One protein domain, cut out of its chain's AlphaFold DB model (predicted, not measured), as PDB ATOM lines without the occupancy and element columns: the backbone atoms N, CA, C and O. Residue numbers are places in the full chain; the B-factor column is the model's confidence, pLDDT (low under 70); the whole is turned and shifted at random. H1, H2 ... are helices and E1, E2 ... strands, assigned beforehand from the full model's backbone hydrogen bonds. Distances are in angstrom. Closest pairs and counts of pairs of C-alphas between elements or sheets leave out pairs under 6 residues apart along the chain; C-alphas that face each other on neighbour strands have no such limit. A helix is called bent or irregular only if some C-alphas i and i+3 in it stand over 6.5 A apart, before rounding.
ATOM      1  N   ALA A 630     392.303  56.337 167.881       56.09
ATOM      2  CA  ALA A 630     392.121  56.012 169.294       56.09
ATOM      3  C   ALA A 630     392.351  54.520 169.611       56.09
ATOM      4  O   ALA A 630     392.866  54.198 170.682       56.09
ATOM      5  N   LEU A 631     392.042  53.605 168.680       58.06
ATOM      6  CA  LEU A 631     392.258  52.168 168.882       58.06
ATOM      7  C   LEU A 631     393.752  51.804 168.893       58.06
ATOM      8  O   LEU A 631     394.161  50.952 169.679       58.06
ATOM      9  N   ALA A 632     394.581  52.458 168.070       59.09
ATOM     10  CA  ALA A 632     396.029  52.227 168.071       59.09
ATOM     11  C   ALA A 632     396.645  52.611 169.421       59.09
ATOM     12  O   ALA A 632     397.402  51.839 170.011       59.09
ATOM     13  N   ASP A 633     396.280  53.786 169.931       62.78
ATOM     14  CA  ASP A 633     396.822  54.296 171.186       62.78
ATOM     15  C   ASP A 633     396.241  53.551 172.405       62.78
ATOM     16  O   ASP A 633     396.972  53.298 173.366       62.78
ATOM     17  N   MET A 634     394.987  53.080 172.337       61.75
ATOM     18  CA  MET A 634     394.423  52.117 173.295       61.75
ATOM     19  C   MET A 634     395.229  50.808 173.310       61.75
ATOM     20  O   MET A 634     395.632  50.362 174.383       61.75
ATOM     21  N   CYS A 635     395.542  50.234 172.143       62.25
ATOM     22  CA  CYS A 635     396.357  49.019 172.036       62.25
ATOM     23  C   CYS A 635     397.762  49.208 172.638       62.25
ATOM     24  O   CYS A 635     398.246  48.329 173.353       62.25
ATOM     25  N   PHE A 636     398.419  50.354 172.413       68.06
ATOM     26  CA  PHE A 636     399.726  50.633 173.026       68.06
ATOM     27  C   PHE A 636     399.651  50.852 174.535       68.06
ATOM     28  O   PHE A 636     400.585  50.477 175.238       68.06
ATOM     29  N   ASN A 637     398.577  51.455 175.046       67.19
ATOM     30  CA  ASN A 637     398.383  51.592 176.487       67.19
ATOM     31  C   ASN A 637     398.117  50.227 177.140       67.19
ATOM     32  O   ASN A 637     398.757  49.921 178.142       67.19
ATOM     33  N   PHE A 638     397.268  49.386 176.541       66.31
ATOM     34  CA  PHE A 638     396.946  48.050 177.053       66.31
ATOM     35  C   PHE A 638     398.163  47.110 177.066       66.31
ATOM     36  O   PHE A 638     398.420  46.441 178.059       66.31
ATOM     37  N   MET A 639     398.969  47.106 175.998       68.25
ATOM     38  CA  MET A 639     400.220  46.333 175.931       68.25
ATOM     39  C   MET A 639     401.408  47.014 176.642       68.25
ATOM     40  O   MET A 639     402.539  46.556 176.524       68.25
ATOM     41  N   ASN A 640     401.194  48.138 177.336       76.00
ATOM     42  CA  ASN A 640     402.246  48.927 177.986       76.00
ATOM     43  C   ASN A 640     403.453  49.258 177.067       76.00
ATOM     44  O   ASN A 640     404.612  49.200 177.481       76.00
ATOM     45  N   LEU A 641     403.198  49.618 175.804       74.88
ATOM     46  CA  LEU A 641     404.216  49.946 174.794       74.88
ATOM     47  C   LEU A 641     404.407  51.464 174.618       74.88
ATOM     48  O   LEU A 641     403.491  52.274 174.809       74.88
ATOM     49  N   LYS A 642     405.614  51.873 174.216       78.12
ATOM     50  CA  LYS A 642     405.966  53.240 173.792       78.12
ATOM     51  C   LYS A 642     406.750  53.223 172.480       78.12
ATOM     52  O   LYS A 642     407.601  52.364 172.265       78.12
ATOM     53  N   GLY A 643     406.486  54.205 171.617       77.62
ATOM     54  CA  GLY A 643     407.311  54.458 170.435       77.62
ATOM     55  C   GLY A 643     408.591  55.199 170.822       77.62
ATOM     56  O   GLY A 643     408.494  56.284 171.388       77.62
ATOM     57  N   ILE A 644     409.766  54.634 170.525       66.00
ATOM     58  CA  ILE A 644     411.070  55.220 170.919       66.00
ATOM     59  C   ILE A 644     411.843  55.873 169.771       66.00
ATOM     60  O   ILE A 644     412.488  56.899 169.965       66.00
ATOM     61  N   TRP A 645     411.779  55.298 168.574       69.31
ATOM     62  CA  TRP A 645     412.504  55.778 167.400       69.31
ATOM     63  C   TRP A 645     411.671  55.540 166.150       69.31
ATOM     64  O   TRP A 645     410.880  54.599 166.108       69.31
ATOM     65  N   GLY A 646     411.834  56.376 165.129       73.88
ATOM     66  CA  GLY A 646     411.104  56.209 163.884       73.88
ATOM     67  C   GLY A 646     411.658  57.016 162.723       73.88
ATOM     68  O   GLY A 646     412.324  58.032 162.919       73.88
ATOM     69  N   THR A 647     411.363  56.558 161.511       78.19
ATOM     70  CA  THR A 647     411.898  57.089 160.257       78.19
ATOM     71  C   THR A 647     410.772  57.354 159.252       78.19
ATOM     72  O   THR A 647     409.808  56.583 159.223       78.19
ATOM     73  N   PRO A 648     410.841  58.431 158.449       78.19
ATOM     74  CA  PRO A 648     409.943  58.600 157.316       78.19
ATOM     75  C   PRO A 648     410.240  57.546 156.239       78.19
ATOM     76  O   PRO A 648     411.396  57.279 155.911       78.19
ATOM     77  N   THR A 649     409.191  56.959 155.676       75.38
ATOM     78  CA  THR A 649     409.238  55.927 154.635       75.38
ATOM     79  C   THR A 649     408.388  56.344 153.439       75.38
ATOM     80  O   THR A 649     407.433  55.661 153.066       75.38
ATOM     81  N   ALA A 650     408.732  57.492 152.854       68.44
ATOM     82  CA  ALA A 650     408.130  57.948 151.608       68.44
ATOM     83  C   ALA A 650     408.335  56.907 150.495       68.44
ATOM     84  O   ALA A 650     409.388  56.269 150.410       68.44
ATOM     85  N   MET A 651     407.322  56.738 149.644       65.44
ATOM     86  CA  MET A 651     407.420  55.886 148.460       65.44
ATOM     87  C   MET A 651     407.886  56.686 147.234       65.44
ATOM     88  O   MET A 651     407.458  57.830 147.076       65.44
ATOM     89  N   PRO A 652     408.694  56.093 146.333       69.62
ATOM     90  CA  PRO A 652     409.254  54.735 146.392       69.62
ATOM     91  C   PRO A 652     410.394  54.591 147.420       69.62
ATOM     92  O   PRO A 652     411.107  55.548 147.718       69.62
ATOM     93  N   LEU A 653     410.589  53.376 147.949       79.19
ATOM     94  CA  LEU A 653     411.594  53.094 148.982       79.19
ATOM     95  C   LEU A 653     413.030  53.195 148.439       79.19
ATOM     96  O   LEU A 653     413.604  52.227 147.938       79.19
ATOM     97  N   ALA A 654     413.646  54.366 148.592       82.88
ATOM     98  CA  ALA A 654     415.055  54.571 148.267       82.88
ATOM     99  C   ALA A 654     415.988  53.711 149.159       82.88
ATOM    100  O   ALA A 654     415.660  53.452 150.322       82.88
ATOM    101  N   PRO A 655     417.202  53.339 148.698       81.75
ATOM    102  CA  PRO A 655     418.146  52.520 149.470       81.75
ATOM    103  C   PRO A 655     418.428  53.026 150.894       81.75
ATOM    104  O   PRO A 655     418.474  52.233 151.832       81.75
ATOM    105  N   GLY A 656     418.546  54.345 151.086       78.50
ATOM    106  CA  GLY A 656     418.733  54.945 152.414       78.50
ATOM    107  C   GLY A 656     417.535  54.759 153.356       78.50
ATOM    108  O   GLY A 656     417.729  54.598 154.560       78.50
ATOM    109  N   ILE A 657     416.312  54.712 152.817       81.62
ATOM    110  CA  ILE A 657     415.083  54.446 153.581       81.62
ATOM    111  C   ILE A 657     415.043  52.976 154.008       81.62
ATOM    112  O   ILE A 657     414.723  52.683 155.155       81.62
ATOM    113  N   ILE A 658     415.445  52.045 153.137       85.25
ATOM    114  CA  ILE A 658     415.504  50.610 153.468       85.25
ATOM    115  C   ILE A 658     416.524  50.354 154.596       85.25
ATOM    116  O   ILE A 658     416.228  49.625 155.544       85.25
ATOM    117  N   ILE A 659     417.686  51.022 154.559       83.19
ATOM    118  CA  ILE A 659     418.654  51.016 155.671       83.19
ATOM    119  C   ILE A 659     418.016  51.569 156.956       83.19
ATOM    120  O   ILE A 659     418.166  50.985 158.029       83.19
ATOM    121  N   ALA A 660     417.266  52.670 156.867       81.44
ATOM    122  CA  ALA A 660     416.588  53.240 158.027       81.44
ATOM    123  C   ALA A 660     415.508  52.305 158.608       81.44
ATOM    124  O   ALA A 660     415.441  52.168 159.828       81.44
ATOM    125  N   ILE A 661     414.731  51.602 157.774       86.88
ATOM    126  CA  ILE A 661     413.756  50.581 158.202       86.88
ATOM    127  C   ILE A 661     414.452  49.444 158.961       86.88
ATOM    128  O   ILE A 661     414.000  49.069 160.043       86.88
ATOM    129  N   GLY A 662     415.583  48.938 158.459       83.81
ATOM    130  CA  GLY A 662     416.366  47.922 159.171       83.81
ATOM    131  C   GLY A 662     416.826  48.397 160.557       83.81
ATOM    132  O   GLY A 662     416.751  47.648 161.527       83.81
ATOM    133  N   ARG A 663     417.198  49.677 160.699       83.25
ATOM    134  CA  ARG A 663     417.502  50.284 162.010       83.25
ATOM    135  C   ARG A 663     416.273  50.403 162.929       83.25
ATOM    136  O   ARG A 663     416.445  50.309 164.142       83.25
ATOM    137  N   VAL A 664     415.050  50.544 162.394       84.81
ATOM    138  CA  VAL A 664     413.808  50.502 163.203       84.81
ATOM    139  C   VAL A 664     413.631  49.110 163.814       84.81
ATOM    140  O   VAL A 664     413.281  49.004 164.986       84.81
ATOM    141  N   LEU A 665     413.925  48.047 163.060       85.19
ATOM    142  CA  LEU A 665     413.838  46.665 163.543       85.19
ATOM    143  C   LEU A 665     414.835  46.374 164.678       85.19
ATOM    144  O   LEU A 665     414.421  45.862 165.718       85.19
ATOM    145  N   PHE A 666     416.099  46.794 164.545       82.12
ATOM    146  CA  PHE A 666     417.082  46.693 165.636       82.12
ATOM    147  C   PHE A 666     416.624  47.432 166.908       82.12
ATOM    148  O   PHE A 666     416.742  46.896 168.009       82.12
ATOM    149  N   ALA A 667     416.038  48.629 166.768       78.56
ATOM    150  CA  ALA A 667     415.492  49.378 167.902       78.56
ATOM    151  C   ALA A 667     414.268  48.688 168.539       78.56
ATOM    152  O   ALA A 667     414.146  48.670 169.760       78.56
ATOM    153  N   ALA A 668     413.386  48.074 167.740       81.25
ATOM    154  CA  ALA A 668     412.235  47.309 168.233       81.25
ATOM    155  C   ALA A 668     412.642  46.024 168.982       81.25
ATOM    156  O   ALA A 668     411.892  45.543 169.827       81.25
ATOM    157  N   LYS A 669     413.843  45.491 168.716       79.25
ATOM    158  CA  LYS A 669     414.444  44.377 169.468       79.25
ATOM    159  C   LYS A 669     415.007  44.804 170.839       79.25
ATOM    160  O   LYS A 669     415.350  43.946 171.645       79.25
ATOM    161  N   GLY A 670     415.100  46.109 171.115       71.50
ATOM    162  CA  GLY A 670     415.660  46.649 172.359       71.50
ATOM    163  C   GLY A 670     417.190  46.739 172.387       71.50
ATOM    164  O   GLY A 670     417.761  46.969 173.449       71.50
ATOM    165  N   GLU A 671     417.871  46.578 171.249       66.44
ATOM    166  CA  GLU A 671     419.328  46.721 171.197       66.44
ATOM    167  C   GLU A 671     419.752  48.209 171.175       66.44
ATOM    168  O   GLU A 671     419.137  49.013 170.461       66.44
ATOM    169  N   PRO A 672     420.831  48.604 171.882       56.03
ATOM    170  CA  PRO A 672     421.310  49.990 171.900       56.03
ATOM    171  C   PRO A 672     421.800  50.460 170.515       56.03
ATOM    172  O   PRO A 672     422.129  49.629 169.659       56.03
ATOM    173  N   PRO A 673     421.854  51.780 170.246       52.84
ATOM    174  CA  PRO A 673     422.274  52.338 168.959       52.84
ATOM    175  C   PRO A 673     423.800  52.264 168.748       52.84
ATOM    176  O   PRO A 673     424.517  53.243 168.932       52.84
ATOM    177  N   ASP A 674     424.270  51.094 168.322       51.53
ATOM    178  CA  ASP A 674     425.664  50.805 167.951       51.53
ATOM    179  C   ASP A 674     426.128  51.591 166.695       51.53
ATOM    180  O   ASP A 674     425.279  52.067 165.920       51.53
ATOM    181  N   PRO A 675     427.446  51.764 166.441       53.81
ATOM    182  CA  PRO A 675     427.930  52.629 165.374       53.81
ATOM    183  C   PRO A 675     427.489  52.104 164.004       53.81
ATOM    184  O   PRO A 675     427.581  50.921 163.686       53.81
ATOM    185  N   LYS A 676     427.011  53.033 163.169       57.66
ATOM    186  CA  LYS A 676     426.137  52.808 161.998       57.66
ATOM    187  C   LYS A 676     426.604  51.770 160.956       57.66
ATOM    188  O   LYS A 676     425.814  51.421 160.090       57.66
ATOM    189  N   ASN A 677     427.846  51.291 160.986       61.00
ATOM    190  CA  ASN A 677     428.428  50.496 159.904       61.00
ATOM    191  C   ASN A 677     427.999  49.020 159.873       61.00
ATOM    192  O   ASN A 677     427.681  48.528 158.791       61.00
ATOM    193  N   ASP A 678     427.982  48.296 160.996       65.38
ATOM    194  CA  ASP A 678     427.824  46.830 160.943       65.38
ATOM    195  C   ASP A 678     426.373  46.374 160.770       65.38
ATOM    196  O   ASP A 678     426.096  45.444 160.010       65.38
ATOM    197  N   ARG A 679     425.418  47.114 161.341       72.81
ATOM    198  CA  ARG A 679     423.984  46.929 161.054       72.81
ATOM    199  C   ARG A 679     423.648  47.240 159.596       72.81
ATOM    200  O   ARG A 679     422.919  46.486 158.956       72.81
ATOM    201  N   ASP A 680     424.237  48.292 159.031       79.75
ATOM    202  CA  ASP A 680     424.060  48.634 157.617       79.75
ATOM    203  C   ASP A 680     424.633  47.553 156.682       79.75
ATOM    204  O   ASP A 680     424.044  47.290 155.633       79.75
ATOM    205  N   LYS A 681     425.747  46.891 157.044       78.00
ATOM    206  CA  LYS A 681     426.288  45.745 156.283       78.00
ATOM    207  C   LYS A 681     425.294  44.581 156.207       78.00
ATOM    208  O   LYS A 681     425.215  43.957 155.156       78.00
ATOM    209  N   GLN A 682     424.516  44.325 157.261       79.88
ATOM    210  CA  GLN A 682     423.487  43.272 157.261       79.88
ATOM    211  C   GLN A 682     422.271  43.632 156.389       79.88
ATOM    212  O   GLN A 682     421.649  42.749 155.808       79.88
ATOM    213  N   ILE A 683     421.947  44.923 156.242       84.75
ATOM    214  CA  ILE A 683     420.796  45.381 155.441       84.75
ATOM    215  C   ILE A 683     421.151  45.524 153.947       84.75
ATOM    216  O   ILE A 683     420.312  45.278 153.080       84.75
ATOM    217  N   LYS A 684     422.399  45.893 153.620       85.69
ATOM    218  CA  LYS A 684     422.870  46.147 152.241       85.69
ATOM    219  C   LYS A 684     422.555  45.037 151.212       85.69
ATOM    220  O   LYS A 684     422.119  45.396 150.117       85.69
ATOM    221  N   PRO A 685     422.685  43.728 151.514       87.38
ATOM    222  CA  PRO A 685     422.305  42.651 150.591       87.38
ATOM    223  C   PRO A 685     420.820  42.653 150.193       87.38
ATOM    224  O   PRO A 685     420.459  42.193 149.111       87.38
ATOM    225  N   HIS A 686     419.949  43.199 151.045       85.06
ATOM    226  CA  HIS A 686     418.494  43.154 150.892       85.06
ATOM    227  C   HIS A 686     417.899  44.375 150.169       85.06
ATOM    228  O   HIS A 686     416.717  44.363 149.820       85.06
ATOM    229  N   LEU A 687     418.708  45.405 149.882       86.31
ATOM    230  CA  LEU A 687     418.252  46.658 149.261       86.31
ATOM    231  C   LEU A 687     417.543  46.429 147.922       86.31
ATOM    232  O   LEU A 687     416.466  46.972 147.697       86.31
ATOM    233  N   LYS A 688     418.107  45.579 147.052       82.88
ATOM    234  CA  LYS A 688     417.529  45.288 145.730       82.88
ATOM    235  C   LYS A 688     416.191  44.543 145.821       82.88
ATOM    236  O   LYS A 688     415.334  44.755 144.972       82.88
ATOM    237  N   ALA A 689     415.999  43.709 146.846       81.38
ATOM    238  CA  ALA A 689     414.733  43.015 147.080       81.38
ATOM    239  C   ALA A 689     413.648  43.969 147.609       81.38
ATOM    240  O   ALA A 689     412.502  43.896 147.178       81.38
ATOM    241  N   CYS A 690     414.012  44.897 148.501       82.94
ATOM    242  CA  CYS A 690     413.060  45.821 149.123       82.94
ATOM    243  C   CYS A 690     412.713  47.050 148.260       82.94
ATOM    244  O   CYS A 690     411.689  47.678 148.508       82.94
ATOM    245  N   ALA A 691     413.518  47.395 147.247       72.38
ATOM    246  CA  ALA A 691     413.346  48.609 146.431       72.38
ATOM    247  C   ALA A 691     412.007  48.713 145.667       72.38
ATOM    248  O   ALA A 691     411.616  49.810 145.277       72.38
ATOM    249  N   GLY A 692     411.302  47.593 145.460       69.56
ATOM    250  CA  GLY A 692     409.957  47.548 144.866       69.56
ATOM    251  C   GLY A 692     408.841  47.146 145.839       69.56
ATOM    252  O   GLY A 692     407.713  46.925 145.408       69.56
ATOM    253  N   MET A 693     409.137  46.994 147.135       82.00
ATOM    254  CA  MET A 693     408.161  46.559 148.139       82.00
ATOM    255  C   MET A 693     407.412  47.744 148.756       82.00
ATOM    256  O   MET A 693     407.957  48.834 148.916       82.00
ATOM    257  N   GLN A 694     406.170  47.505 149.182       83.62
ATOM    258  CA  GLN A 694     405.463  48.419 150.082       83.62
ATOM    259  C   GLN A 694     406.186  48.495 151.440       83.62
ATOM    260  O   GLN A 694     406.750  47.479 151.859       83.62
ATOM    261  N   PRO A 695     406.137  49.629 152.175       82.62
ATOM    262  CA  PRO A 695     406.840  49.797 153.451       82.62
ATOM    263  C   PRO A 695     406.621  48.632 154.424       82.62
ATOM    264  O   PRO A 695     407.585  48.048 154.908       82.62
ATOM    265  N   VAL A 696     405.364  48.223 154.624       86.56
ATOM    266  CA  VAL A 696     404.960  47.131 155.531       86.56
ATOM    267  C   VAL A 696     405.550  45.776 155.102       86.56
ATOM    268  O   VAL A 696     406.070  45.033 155.935       86.56
ATOM    269  N   SER A 697     405.552  45.473 153.800       85.81
ATOM    270  CA  SER A 697     406.166  44.257 153.242       85.81
ATOM    271  C   SER A 697     407.693  44.268 153.339       85.81
ATOM    272  O   SER A 697     408.287  43.234 153.638       85.81
ATOM    273  N   ALA A 698     408.330  45.429 153.151       85.69
ATOM    274  CA  ALA A 698     409.771  45.592 153.333       85.69
ATOM    275  C   ALA A 698     410.180  45.365 154.800       85.69
ATOM    276  O   ALA A 698     411.161  44.669 155.055       85.69
ATOM    277  N   VAL A 699     409.397  45.867 155.768       87.69
ATOM    278  CA  VAL A 699     409.607  45.570 157.199       87.69
ATOM    279  C   VAL A 699     409.511  44.065 157.463       87.69
ATOM    280  O   VAL A 699     410.399  43.499 158.096       87.69
ATOM    281  N   ALA A 700     408.467  43.400 156.954       86.19
ATOM    282  CA  ALA A 700     408.272  41.962 157.144       86.19
ATOM    283  C   ALA A 700     409.384  41.113 156.502       86.19
ATOM    284  O   ALA A 700     409.828  40.132 157.098       86.19
ATOM    285  N   TYR A 701     409.867  41.507 155.320       86.94
ATOM    286  CA  TYR A 701     410.993  40.859 154.650       86.94
ATOM    287  C   TYR A 701     412.293  41.004 155.454       86.94
ATOM    288  O   TYR A 701     412.973  40.014 155.717       86.94
ATOM    289  N   LEU A 702     412.624  42.225 155.887       85.94
ATOM    290  CA  LEU A 702     413.841  42.489 156.657       85.94
ATOM    291  C   LEU A 702     413.812  41.805 158.031       85.94
ATOM    292  O   LEU A 702     414.816  41.226 158.433       85.94
ATOM    293  N   ALA A 703     412.670  41.796 158.728       86.06
ATOM    294  CA  ALA A 703     412.532  41.120 160.020       86.06
ATOM    295  C   ALA A 703     412.794  39.607 159.925       86.06
ATOM    296  O   ALA A 703     413.521  39.051 160.750       86.06
ATOM    297  N   ASP A 704     412.253  38.954 158.893       82.81
ATOM    298  CA  ASP A 704     412.494  37.534 158.627       82.81
ATOM    299  C   ASP A 704     413.977  37.255 158.347       82.81
ATOM    300  O   ASP A 704     414.578  36.395 158.991       82.81
ATOM    301  N   LYS A 705     414.597  38.017 157.434       84.62
ATOM    302  CA  LYS A 705     415.982  37.767 157.007       84.62
ATOM    303  C   LYS A 705     417.034  38.143 158.047       84.62
ATOM    304  O   LYS A 705     418.020  37.423 158.176       84.62
ATOM    305  N   MET A 706     416.833  39.235 158.784       81.75
ATOM    306  CA  MET A 706     417.820  39.761 159.734       81.75
ATOM    307  C   MET A 706     417.656  39.201 161.148       81.75
ATOM    308  O   MET A 706     418.642  39.058 161.866       81.75
ATOM    309  N   HIS A 707     416.424  38.903 161.571       77.00
ATOM    310  CA  HIS A 707     416.146  38.505 162.952       77.00
ATOM    311  C   HIS A 707     415.545  37.106 163.088       77.00
ATOM    312  O   HIS A 707     415.685  36.521 164.156       77.00
ATOM    313  N   LYS A 708     414.901  36.552 162.046       75.88
ATOM    314  CA  LYS A 708     414.150  35.278 162.110       75.88
ATOM    315  C   LYS A 708     413.127  35.237 163.259       75.88
ATOM    316  O   LYS A 708     412.821  34.179 163.803       75.88
ATOM    317  N   MET A 709     412.613  36.404 163.646       71.12
ATOM    318  CA  MET A 709     411.720  36.585 164.790       71.12
ATOM    319  C   MET A 709     410.301  36.924 164.321       71.12
ATOM    320  O   MET A 709     410.141  37.615 163.310       71.12
ATOM    321  N   PRO A 710     409.261  36.485 165.052       74.94
ATOM    322  CA  PRO A 710     407.898  36.887 164.753       74.94
ATOM    323  C   PRO A 710     407.745  38.408 164.900       74.94
ATOM    324  O   PRO A 710     408.199  39.020 165.870       74.94
ATOM    325  N   LEU A 711     407.099  39.003 163.901       83.88
ATOM    326  CA  LEU A 711     406.860  40.435 163.766       83.88
ATOM    327  C   LEU A 711     405.356  40.683 163.704       83.88
ATOM    328  O   LEU A 711     404.677  40.052 162.887       83.88
ATOM    329  N   HIS A 712     404.887  41.657 164.480       85.56
ATOM    330  CA  HIS A 712     403.594  42.300 164.278       85.56
ATOM    331  C   HIS A 712     403.774  43.775 163.896       85.56
ATOM    332  O   HIS A 712     404.621  44.491 164.440       85.56
ATOM    333  N   ILE A 713     402.965  44.220 162.937       85.50
ATOM    334  CA  ILE A 713     402.952  45.585 162.416       85.50
ATOM    335  C   ILE A 713     401.535  46.133 162.566       85.50
ATOM    336  O   ILE A 713     400.588  45.584 162.007       85.50
ATOM    337  N   LEU A 714     401.404  47.230 163.301       85.31
ATOM    338  CA  LEU A 714     400.181  48.017 163.394       85.31
ATOM    339  C   LEU A 714     400.277  49.159 162.382       85.31
ATOM    340  O   LEU A 714     401.216  49.949 162.437       85.31
ATOM    341  N   VAL A 715     399.323  49.250 161.463       83.25
ATOM    342  CA  VAL A 715     399.267  50.263 160.407       83.25
ATOM    343  C   VAL A 715     398.115  51.217 160.700       83.25
ATOM    344  O   VAL A 715     396.962  50.803 160.714       83.25
ATOM    345  N   VAL A 716     398.422  52.488 160.939       81.31
ATOM    346  CA  VAL A 716     397.438  53.571 161.025       81.31
ATOM    347  C   VAL A 716     397.267  54.156 159.630       81.31
ATOM    348  O   VAL A 716     398.213  54.698 159.059       81.31
ATOM    349  N   LEU A 717     396.077  53.998 159.066       77.81
ATOM    350  CA  LEU A 717     395.677  54.525 157.771       77.81
ATOM    351  C   LEU A 717     395.394  56.034 157.859       77.81
ATOM    352  O   LEU A 717     395.170  56.596 158.931       77.81
ATOM    353  N   LYS A 718     395.447  56.702 156.705       73.19
ATOM    354  CA  LYS A 718     395.324  58.160 156.578       73.19
ATOM    355  C   LYS A 718     393.883  58.636 156.849       73.19
ATOM    356  O   LYS A 718     392.948  57.877 156.633       73.19
ATOM    357  N   ASP A 719     393.703  59.894 157.258       62.56
ATOM    358  CA  ASP A 719     392.395  60.579 157.343       62.56
ATOM    359  C   ASP A 719     391.337  59.822 158.185       62.56
ATOM    360  O   ASP A 719     390.202  59.637 157.754       62.56
ATOM    361  N   ASP A 720     391.738  59.311 159.358       56.50
ATOM    362  CA  ASP A 720     390.925  58.451 160.245       56.50
ATOM    363  C   ASP A 720     390.300  57.207 159.575       56.50
ATOM    364  O   ASP A 720     389.430  56.538 160.138       56.50
ATOM    365  N   GLN A 721     390.870  56.768 158.443       56.28
ATOM    366  CA  GLN A 721     390.629  55.438 157.868       56.28
ATOM    367  C   GLN A 721     391.174  54.298 158.756       56.28
ATOM    368  O   GLN A 721     391.082  53.121 158.412       56.28
ATOM    369  N   GLY A 722     391.650  54.622 159.954       66.88
ATOM    370  CA  GLY A 722     391.695  53.698 161.071       66.88
ATOM    371  C   GLY A 722     392.891  52.758 161.073       66.88
ATOM    372  O   GLY A 722     393.946  53.080 160.541       66.88
ATOM    373  N   VAL A 723     392.762  51.623 161.757       70.69
ATOM    374  CA  VAL A 723     393.908  50.798 162.144       70.69
ATOM    375  C   VAL A 723     393.789  49.373 161.619       70.69
ATOM    376  O   VAL A 723     392.808  48.673 161.868       70.69
ATOM    377  N   GLU A 724     394.842  48.921 160.946       81.88
ATOM    378  CA  GLU A 724     395.026  47.543 160.509       81.88
ATOM    379  C   GLU A 724     396.177  46.877 161.267       81.88
ATOM    380  O   GLU A 724     397.146  47.518 161.675       81.88
ATOM    381  N   PHE A 725     396.081  45.563 161.445       81.56
ATOM    382  CA  PHE A 725     397.037  44.772 162.212       81.56
ATOM    383  C   PHE A 725     397.539  43.639 161.324       81.56
ATOM    384  O   PHE A 725     396.745  42.945 160.689       81.56
ATOM    385  N   TYR A 726     398.853  43.454 161.270       85.19
ATOM    386  CA  TYR A 726     399.509  42.485 160.399       85.19
ATOM    387  C   TYR A 726     400.540  41.658 161.161       85.19
ATOM    388  O   TYR A 726     401.228  42.177 162.038       85.19
ATOM    389  N   LYS A 727     400.712  40.395 160.764       85.00
ATOM    390  CA  LYS A 727     401.854  39.546 161.142       85.00
ATOM    391  C   LYS A 727     402.637  39.092 159.911       85.00
ATOM    392  O   LYS A 727     402.100  39.083 158.801       85.00
ATOM    393  N   SER A 728     403.885  38.669 160.098       79.56
ATOM    394  CA  SER A 728     404.646  37.993 159.034       79.56
ATOM    395  C   SER A 728     403.976  36.671 158.627       79.56
ATOM    396  O   SER A 728     403.649  35.842 159.475       79.56
ATOM    397  N   GLY A 729     403.792  36.452 157.323       67.81
ATOM    398  CA  GLY A 729     403.120  35.280 156.749       67.81
ATOM    399  C   GLY A 729     403.980  34.014 156.640       67.81
ATOM    400  O   GLY A 729     403.721  33.183 155.772       67.81
ATOM    401  N   GLY A 730     405.049  33.889 157.434       57.25
ATOM    402  CA  GLY A 730     405.886  32.683 157.567       57.25
ATOM    403  C   GLY A 730     406.754  32.282 156.360       57.25
ATOM    404  O   GLY A 730     407.715  31.544 156.529       57.25
ATOM    405  N   ARG A 731     406.470  32.770 155.145       56.69
ATOM    406  CA  ARG A 731     407.197  32.403 153.907       56.69
ATOM    407  C   ARG A 731     408.428  33.265 153.591       56.69
ATOM    408  O   ARG A 731     408.957  33.179 152.490       56.69
ATOM    409  N   GLY A 732     408.846  34.145 154.500       58.22
ATOM    410  CA  GLY A 732     410.087  34.926 154.401       58.22
ATOM    411  C   GLY A 732     410.277  35.842 153.181       58.22
ATOM    412  O   GLY A 732     411.386  36.315 152.940       58.22
ATOM    413  N   ASN A 733     409.219  36.108 152.414       68.75
ATOM    414  CA  ASN A 733     409.254  36.889 151.169       68.75
ATOM    415  C   ASN A 733     408.538  38.250 151.299       68.75
ATOM    416  O   ASN A 733     408.019  38.774 150.321       68.75
ATOM    417  N   GLY A 734     408.447  38.809 152.512       68.88
ATOM    418  CA  GLY A 734     407.690  40.046 152.768       68.88
ATOM    419  C   GLY A 734     406.165  39.882 152.738       68.88
ATOM    420  O   GLY A 734     405.437  40.872 152.810       68.88
ATOM    421  N   CYS A 735     405.667  38.641 152.656       79.12
ATOM    422  CA  CYS A 735     404.250  38.332 152.840       79.12
ATOM    423  C   CYS A 735     403.797  38.719 154.248       79.12
ATOM    424  O   CYS A 735     404.405  38.314 155.241       79.12
ATOM    425  N   ILE A 736     402.678  39.431 154.311       81.94
ATOM    426  CA  ILE A 736     401.993  39.814 155.542       81.94
ATOM    427  C   ILE A 736     400.591  39.213 155.552       81.94
ATOM    428  O   ILE A 736     399.953  39.087 154.508       81.94
ATOM    429  N   VAL A 737     400.118  38.837 156.735       82.69
ATOM    430  CA  VAL A 737     398.764  38.325 156.970       82.69
ATOM    431  C   VAL A 737     398.061  39.310 157.889       82.69
ATOM    432  O   VAL A 737     398.608  39.653 158.938       82.69
ATOM    433  N   LYS A 738     396.877  39.784 157.492       80.50
ATOM    434  CA  LYS A 738     396.045  40.645 158.339       80.50
ATOM    435  C   LYS A 738     395.494  39.815 159.501       80.50
ATOM    436  O   LYS A 738     395.013  38.707 159.282       80.50
ATOM    437  N   VAL A 739     395.598  40.341 160.714       76.56
ATOM    438  CA  VAL A 739     395.218  39.678 161.972       76.56
ATOM    439  C   VAL A 739     394.243  40.536 162.765       76.56
ATOM    440  O   VAL A 739     394.026  41.706 162.449       76.56
ATOM    441  N   SER A 740     393.635  39.953 163.797       71.88
ATOM    442  CA  SER A 740     392.803  40.721 164.728       71.88
ATOM    443  C   SER A 740     393.662  41.512 165.734       71.88
ATOM    444  O   SER A 740     394.794  41.108 166.024       71.88
ATOM    445  N   PRO A 741     393.140  42.606 166.328       63.50
ATOM    446  CA  PRO A 741     393.824  43.299 167.424       63.50
ATOM    447  C   PRO A 741     394.062  42.368 168.623       63.50
ATOM    448  O   PRO A 741     395.130  42.393 169.232       63.50
ATOM    449  N   LEU A 742     393.079  41.508 168.920       62.28
ATOM    450  CA  LEU A 742     393.126  40.539 170.015       62.28
ATOM    451  C   LEU A 742     394.255  39.520 169.826       62.28
ATOM    452  O   LEU A 742     394.988  39.251 170.769       62.28
ATOM    453  N   GLU A 743     394.446  39.000 168.613       71.31
ATOM    454  CA  GLU A 743     395.521  38.052 168.301       71.31
ATOM    455  C   GLU A 743     396.909  38.650 168.580       71.31
ATOM    456  O   GLU A 743     397.759  37.991 169.176       71.31
ATOM    457  N   MET A 744     397.120  39.921 168.227       72.75
ATOM    458  CA  MET A 744     398.368  40.631 168.517       72.75
ATOM    459  C   MET A 744     398.563  40.870 170.027       72.75
ATOM    460  O   MET A 744     399.671  40.692 170.536       72.75
ATOM    461  N   ILE A 745     397.497  41.228 170.755       68.00
ATOM    462  CA  ILE A 745     397.524  41.417 172.216       68.00
ATOM    463  C   ILE A 745     397.837  40.094 172.933       68.00
ATOM    464  O   ILE A 745     398.716  40.054 173.792       68.00
ATOM    465  N   VAL A 746     397.179  38.998 172.545       68.25
ATOM    466  CA  VAL A 746     397.423  37.652 173.089       68.25
ATOM    467  C   VAL A 746     398.845  37.189 172.766       68.25
ATOM    468  O   VAL A 746     399.539  36.695 173.654       68.25
ATOM    469  N   ALA A 747     399.335  37.413 171.541       70.62
ATOM    470  CA  ALA A 747     400.709  37.085 171.157       70.62
ATOM    471  C   ALA A 747     401.770  37.856 171.965       70.62
ATOM    472  O   ALA A 747     402.866  37.332 172.174       70.62
ATOM    473  N   HIS A 748     401.452  39.070 172.428       71.00
ATOM    474  CA  HIS A 748     402.301  39.845 173.331       71.00
ATOM    475  C   HIS A 748     402.220  39.332 174.782       71.00
ATOM    476  O   HIS A 748     403.253  39.079 175.398       71.00
ATOM    477  N   ALA A 749     401.011  39.111 175.311       67.31
ATOM    478  CA  ALA A 749     400.790  38.700 176.700       67.31
ATOM    479  C   ALA A 749     401.278  37.269 177.015       67.31
ATOM    480  O   ALA A 749     401.822  37.021 178.091       67.31
ATOM    481  N   MET A 750     401.129  36.332 176.074       60.34
ATOM    482  CA  MET A 750     401.482  34.914 176.253       60.34
ATOM    483  C   MET A 750     402.997  34.640 176.280       60.34
ATOM    484  O   MET A 750     403.416  33.541 176.641       60.34
ATOM    485  N   ARG A 751     403.852  35.589 175.867       58.94
ATOM    486  CA  ARG A 751     405.275  35.327 175.573       58.94
ATOM    487  C   ARG A 751     406.246  36.021 176.528       58.94
ATOM    488  O   ARG A 751     407.033  36.872 176.122       58.94
ATOM    489  N   LYS A 752     406.305  35.543 177.776       50.84
ATOM    490  CA  LYS A 752     407.404  35.879 178.711       50.84
ATOM    491  C   LYS A 752     408.790  35.367 178.260       50.84
ATOM    492  O   LYS A 752     409.791  35.776 178.832       50.84
ATOM    493  N   SER A 753     408.863  34.486 177.254       41.62
ATOM    494  CA  SER A 753     410.070  33.724 176.873       41.62
ATOM    495  C   SER A 753     410.533  33.883 175.414       41.62
ATOM    496  O   SER A 753     411.432  33.169 174.971       41.62
ATOM    497  N   SER A 754     409.940  34.773 174.612       54.72
ATOM    498  CA  SER A 754     410.368  34.984 173.215       54.72
ATOM    499  C   SER A 754     410.103  36.423 172.773       54.72
ATOM    500  O   SER A 754     408.933  36.807 172.716       54.72
ATOM    501  N   PRO A 755     411.133  37.218 172.417       61.75
ATOM    502  CA  PRO A 755     410.912  38.606 172.047       61.75
ATOM    503  C   PRO A 755     410.143  38.705 170.724       61.75
ATOM    504  O   PRO A 755     410.428  38.001 169.753       61.75
ATOM    505  N   LEU A 756     409.153  39.594 170.703       75.19
ATOM    506  CA  LEU A 756     408.290  39.869 169.561       75.19
ATOM    507  C   LEU A 756     408.629  41.256 169.016       75.19
ATOM    508  O   LEU A 756     408.628  42.227 169.771       75.19
ATOM    509  N   LEU A 757     408.896  41.365 167.714       81.94
ATOM    510  CA  LEU A 757     409.128  42.669 167.098       81.94
ATOM    511  C   LEU A 757     407.781  43.374 166.901       81.94
ATOM    512  O   LEU A 757     406.870  42.819 166.283       81.94
ATOM    513  N   MET A 758     407.666  44.594 167.429       84.88
ATOM    514  CA  MET A 758     406.447  45.405 167.407       84.88
ATOM    515  C   MET A 758     406.728  46.743 166.718       84.88
ATOM    516  O   MET A 758     407.614  47.496 167.129       84.88
ATOM    517  N   ILE A 759     405.980  47.056 165.658       87.19
ATOM    518  CA  ILE A 759     406.184  48.272 164.857       87.19
ATOM    519  C   ILE A 759     404.849  48.977 164.583       87.19
ATOM    520  O   ILE A 759     403.867  48.332 164.228       87.19
ATOM    521  N   LYS A 760     404.826  50.313 164.709       87.94
ATOM    522  CA  LYS A 760     403.747  51.184 164.210       87.94
ATOM    523  C   LYS A 760     404.169  51.746 162.854       87.94
ATOM    524  O   LYS A 760     405.233  52.353 162.767       87.94
ATOM    525  N   TYR A 761     403.351  51.606 161.820       87.12
ATOM    526  CA  TYR A 761     403.447  52.412 160.606       87.12
ATOM    527  C   TYR A 761     402.299  53.413 160.585       87.12
ATOM    528  O   TYR A 761     401.152  53.026 160.771       87.12
ATOM    529  N   ASP A 762     402.598  54.686 160.372       83.31
ATOM    530  CA  ASP A 762     401.600  55.726 160.164       83.31
ATOM    531  C   ASP A 762     401.619  56.140 158.689       83.31
ATOM    532  O   ASP A 762     402.625  56.654 158.199       83.31
ATOM    533  N   VAL A 763     400.539  55.855 157.962       81.38
ATOM    534  CA  VAL A 763     400.413  56.135 156.524       81.38
ATOM    535  C   VAL A 763     400.208  57.630 156.272       81.38
ATOM    536  O   VAL A 763     400.664  58.136 155.248       81.38
ATOM    537  N   GLY A 764     399.567  58.345 157.204       73.50
ATOM    538  CA  GLY A 764     399.342  59.787 157.105       73.50
ATOM    539  C   GLY A 764     400.622  60.589 157.321       73.50
ATOM    540  O   GLY A 764     400.947  61.452 156.509       73.50
ATOM    541  N   GLU A 765     401.401  60.248 158.351       78.56
ATOM    542  CA  GLU A 765     402.744  60.810 158.564       78.56
ATOM    543  C   GLU A 765     403.817  60.211 157.627       78.56
ATOM    544  O   GLU A 765     404.962  60.667 157.637       78.56
ATOM    545  N   GLN A 766     403.490  59.146 156.880       78.38
ATOM    546  CA  GLN A 766     404.438  58.262 156.183       78.38
ATOM    547  C   GLN A 766     405.610  57.830 157.083       78.38
ATOM    548  O   GLN A 766     406.768  57.858 156.666       78.38
ATOM    549  N   LYS A 767     405.342  57.464 158.344       81.81
ATOM    550  CA  LYS A 767     406.369  57.303 159.383       81.81
ATOM    551  C   LYS A 767     406.296  55.953 160.085       81.81
ATOM    552  O   LYS A 767     405.309  55.613 160.733       81.81
ATOM    553  N   LEU A 768     407.388  55.200 160.018       84.75
ATOM    554  CA  LEU A 768     407.566  53.939 160.733       84.75
ATOM    555  C   LEU A 768     408.167  54.204 162.119       84.75
ATOM    556  O   LEU A 768     409.127  54.963 162.219       84.75
ATOM    557  N   ARG A 769     407.653  53.584 163.186       86.12
ATOM    558  CA  ARG A 769     408.140  53.725 164.570       86.12
ATOM    559  C   ARG A 769     408.323  52.358 165.246       86.12
ATOM    560  O   ARG A 769     407.426  51.518 165.202       86.12
ATOM    561  N   ALA A 770     409.458  52.165 165.914       84.19
ATOM    562  CA  ALA A 770     409.736  51.012 166.771       84.19
ATOM    563  C   ALA A 770     408.958  51.133 168.086       84.19
ATOM    564  O   ALA A 770     409.025  52.181 168.737       84.19
ATOM    565  N   LEU A 771     408.260  50.069 168.480       83.62
ATOM    566  CA  LEU A 771     407.534  49.977 169.744       83.62
ATOM    567  C   LEU A 771     408.307  49.074 170.705       83.62
ATOM    568  O   LEU A 771     408.677  47.961 170.346       83.62
ATOM    569  N   VAL A 772     408.513  49.543 171.933       78.75
ATOM    570  CA  VAL A 772     409.163  48.780 173.011       78.75
ATOM    571  C   VAL A 772     408.365  48.919 174.313       78.75
ATOM    572  O   VAL A 772     407.596  49.879 174.441       78.75
ATOM    573  N   PRO A 773     408.536  48.015 175.293       75.62
ATOM    574  CA  PRO A 773     407.898  48.143 176.601       75.62
ATOM    575  C   PRO A 773     408.201  49.475 177.298       75.62
ATOM    576  O   PRO A 773     409.297  50.041 177.196       75.62
ATOM    577  N   ARG A 774     407.228  49.987 178.053       71.81
ATOM    578  CA  ARG A 774     407.442  51.074 179.009       71.81
ATOM    579  C   ARG A 774     408.131  50.503 180.250       71.81
ATOM    580  O   ARG A 774     407.459  50.032 181.161       71.81
TER     581      ARG A 774
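What this domain is: This is residues 630 to 774 of the 775 residues of an uncharacterized protein of Gammaproteobacteria bacterium (UniProt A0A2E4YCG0). A strongly twisted sheet of six strands runs through the middle, with H2 and H4 covering one face and the short helices H1 and H5 over the other, three layers in all. H3 packs on H2 and H4, not on the sheet. The 145 printed residues hold five named helices and six named strands, in the order H1 E1 H2 H3 H4 E2 E3 E4 H5 E5 E6; the class is mixed, helices and strands. The mixed sheet runs E1 E6 E5 E2 E3 E4. The whole is compact and rounded, with a radius of gyration of the C-alphas of 14.1 A and spans of 37 by 36 by 28 A.

How they stand to each other: Edge strand E1, residues 641 to 648, is antiparallel to E6, residues 767 to 773, with N 642 and O 772 within hydrogen-bond range at 2.8 A. E6 forms a hairpin with E5, residues 757 to 762; N 769 and O 760 are 2.7 A apart. E5 is parallel to E2, residues 711 to 716, with N 716 and O 761 at 2.8 A. E2, E3, residues 723 to 728, and edge strand E4, residues 736 to 738, form a meander, each strand the antiparallel neighbour of the one before; N 713 and O 726 are 2.8 A apart, N 727 and O 737 2.9 A. H2, residues 655 to 668, is on the sheet at a height of 7.2 A, along E6 at 3 degrees on the local plane; their closest C-alphas are those of Ala 668 and Ala 770, 4.7 A. H4, residues 695 to 707, on the same face, touches H2 with residues 698 to 703 alone, at a steep tilt of 62 degrees; the closest C-alphas are those of Gly 662 and Leu 702, 6.5 A. H3, residues 677 to 690, touches H2 at Pro 655 and Leu 687, C-alphas 5.9 A apart, and H4 at Cys 690 and Ala 698, 5.3 A. On the opposite face, H1, residues 630 to 638, is close to but not clearly touching H5, residues 741 to 749; C-alphas 635 and 745 are 7.7 A apart. E4, H5 and E5 form a split strand-helix-strand unit, two strands of one sheet joined through a helix, with E2 and E3 between them in the sheet, and its crossover is right-handed. Every O i to N i+4 pair is within hydrogen-bond range in H1, H2, H4 and H5, but 5 of 10 in H3.

Where its parts are: H1 begins at C-alpha 630 (392.121, 56.012, 169.294), and E6 ends at C-alpha 773 (407.898, 48.143, 176.601). E1, 20.3 A long, bends by 59 degrees at residue 645. H2 measures 20.4 A, H4 17.4 A, E6 19.6 A. H3, 19.3 A, is irregular: C-alphas 685 and 688 are 7.3 A apart.

The domain as a whole: The C-alphas farthest apart, of Asp 678 and Asp 720, are 38.7 A from each other. The printed part has no cut and no long link. Its mean pLDDT is 74.9; 45 residues are under 70, among them 630 to 639, 671 to 678 and 749 to 755.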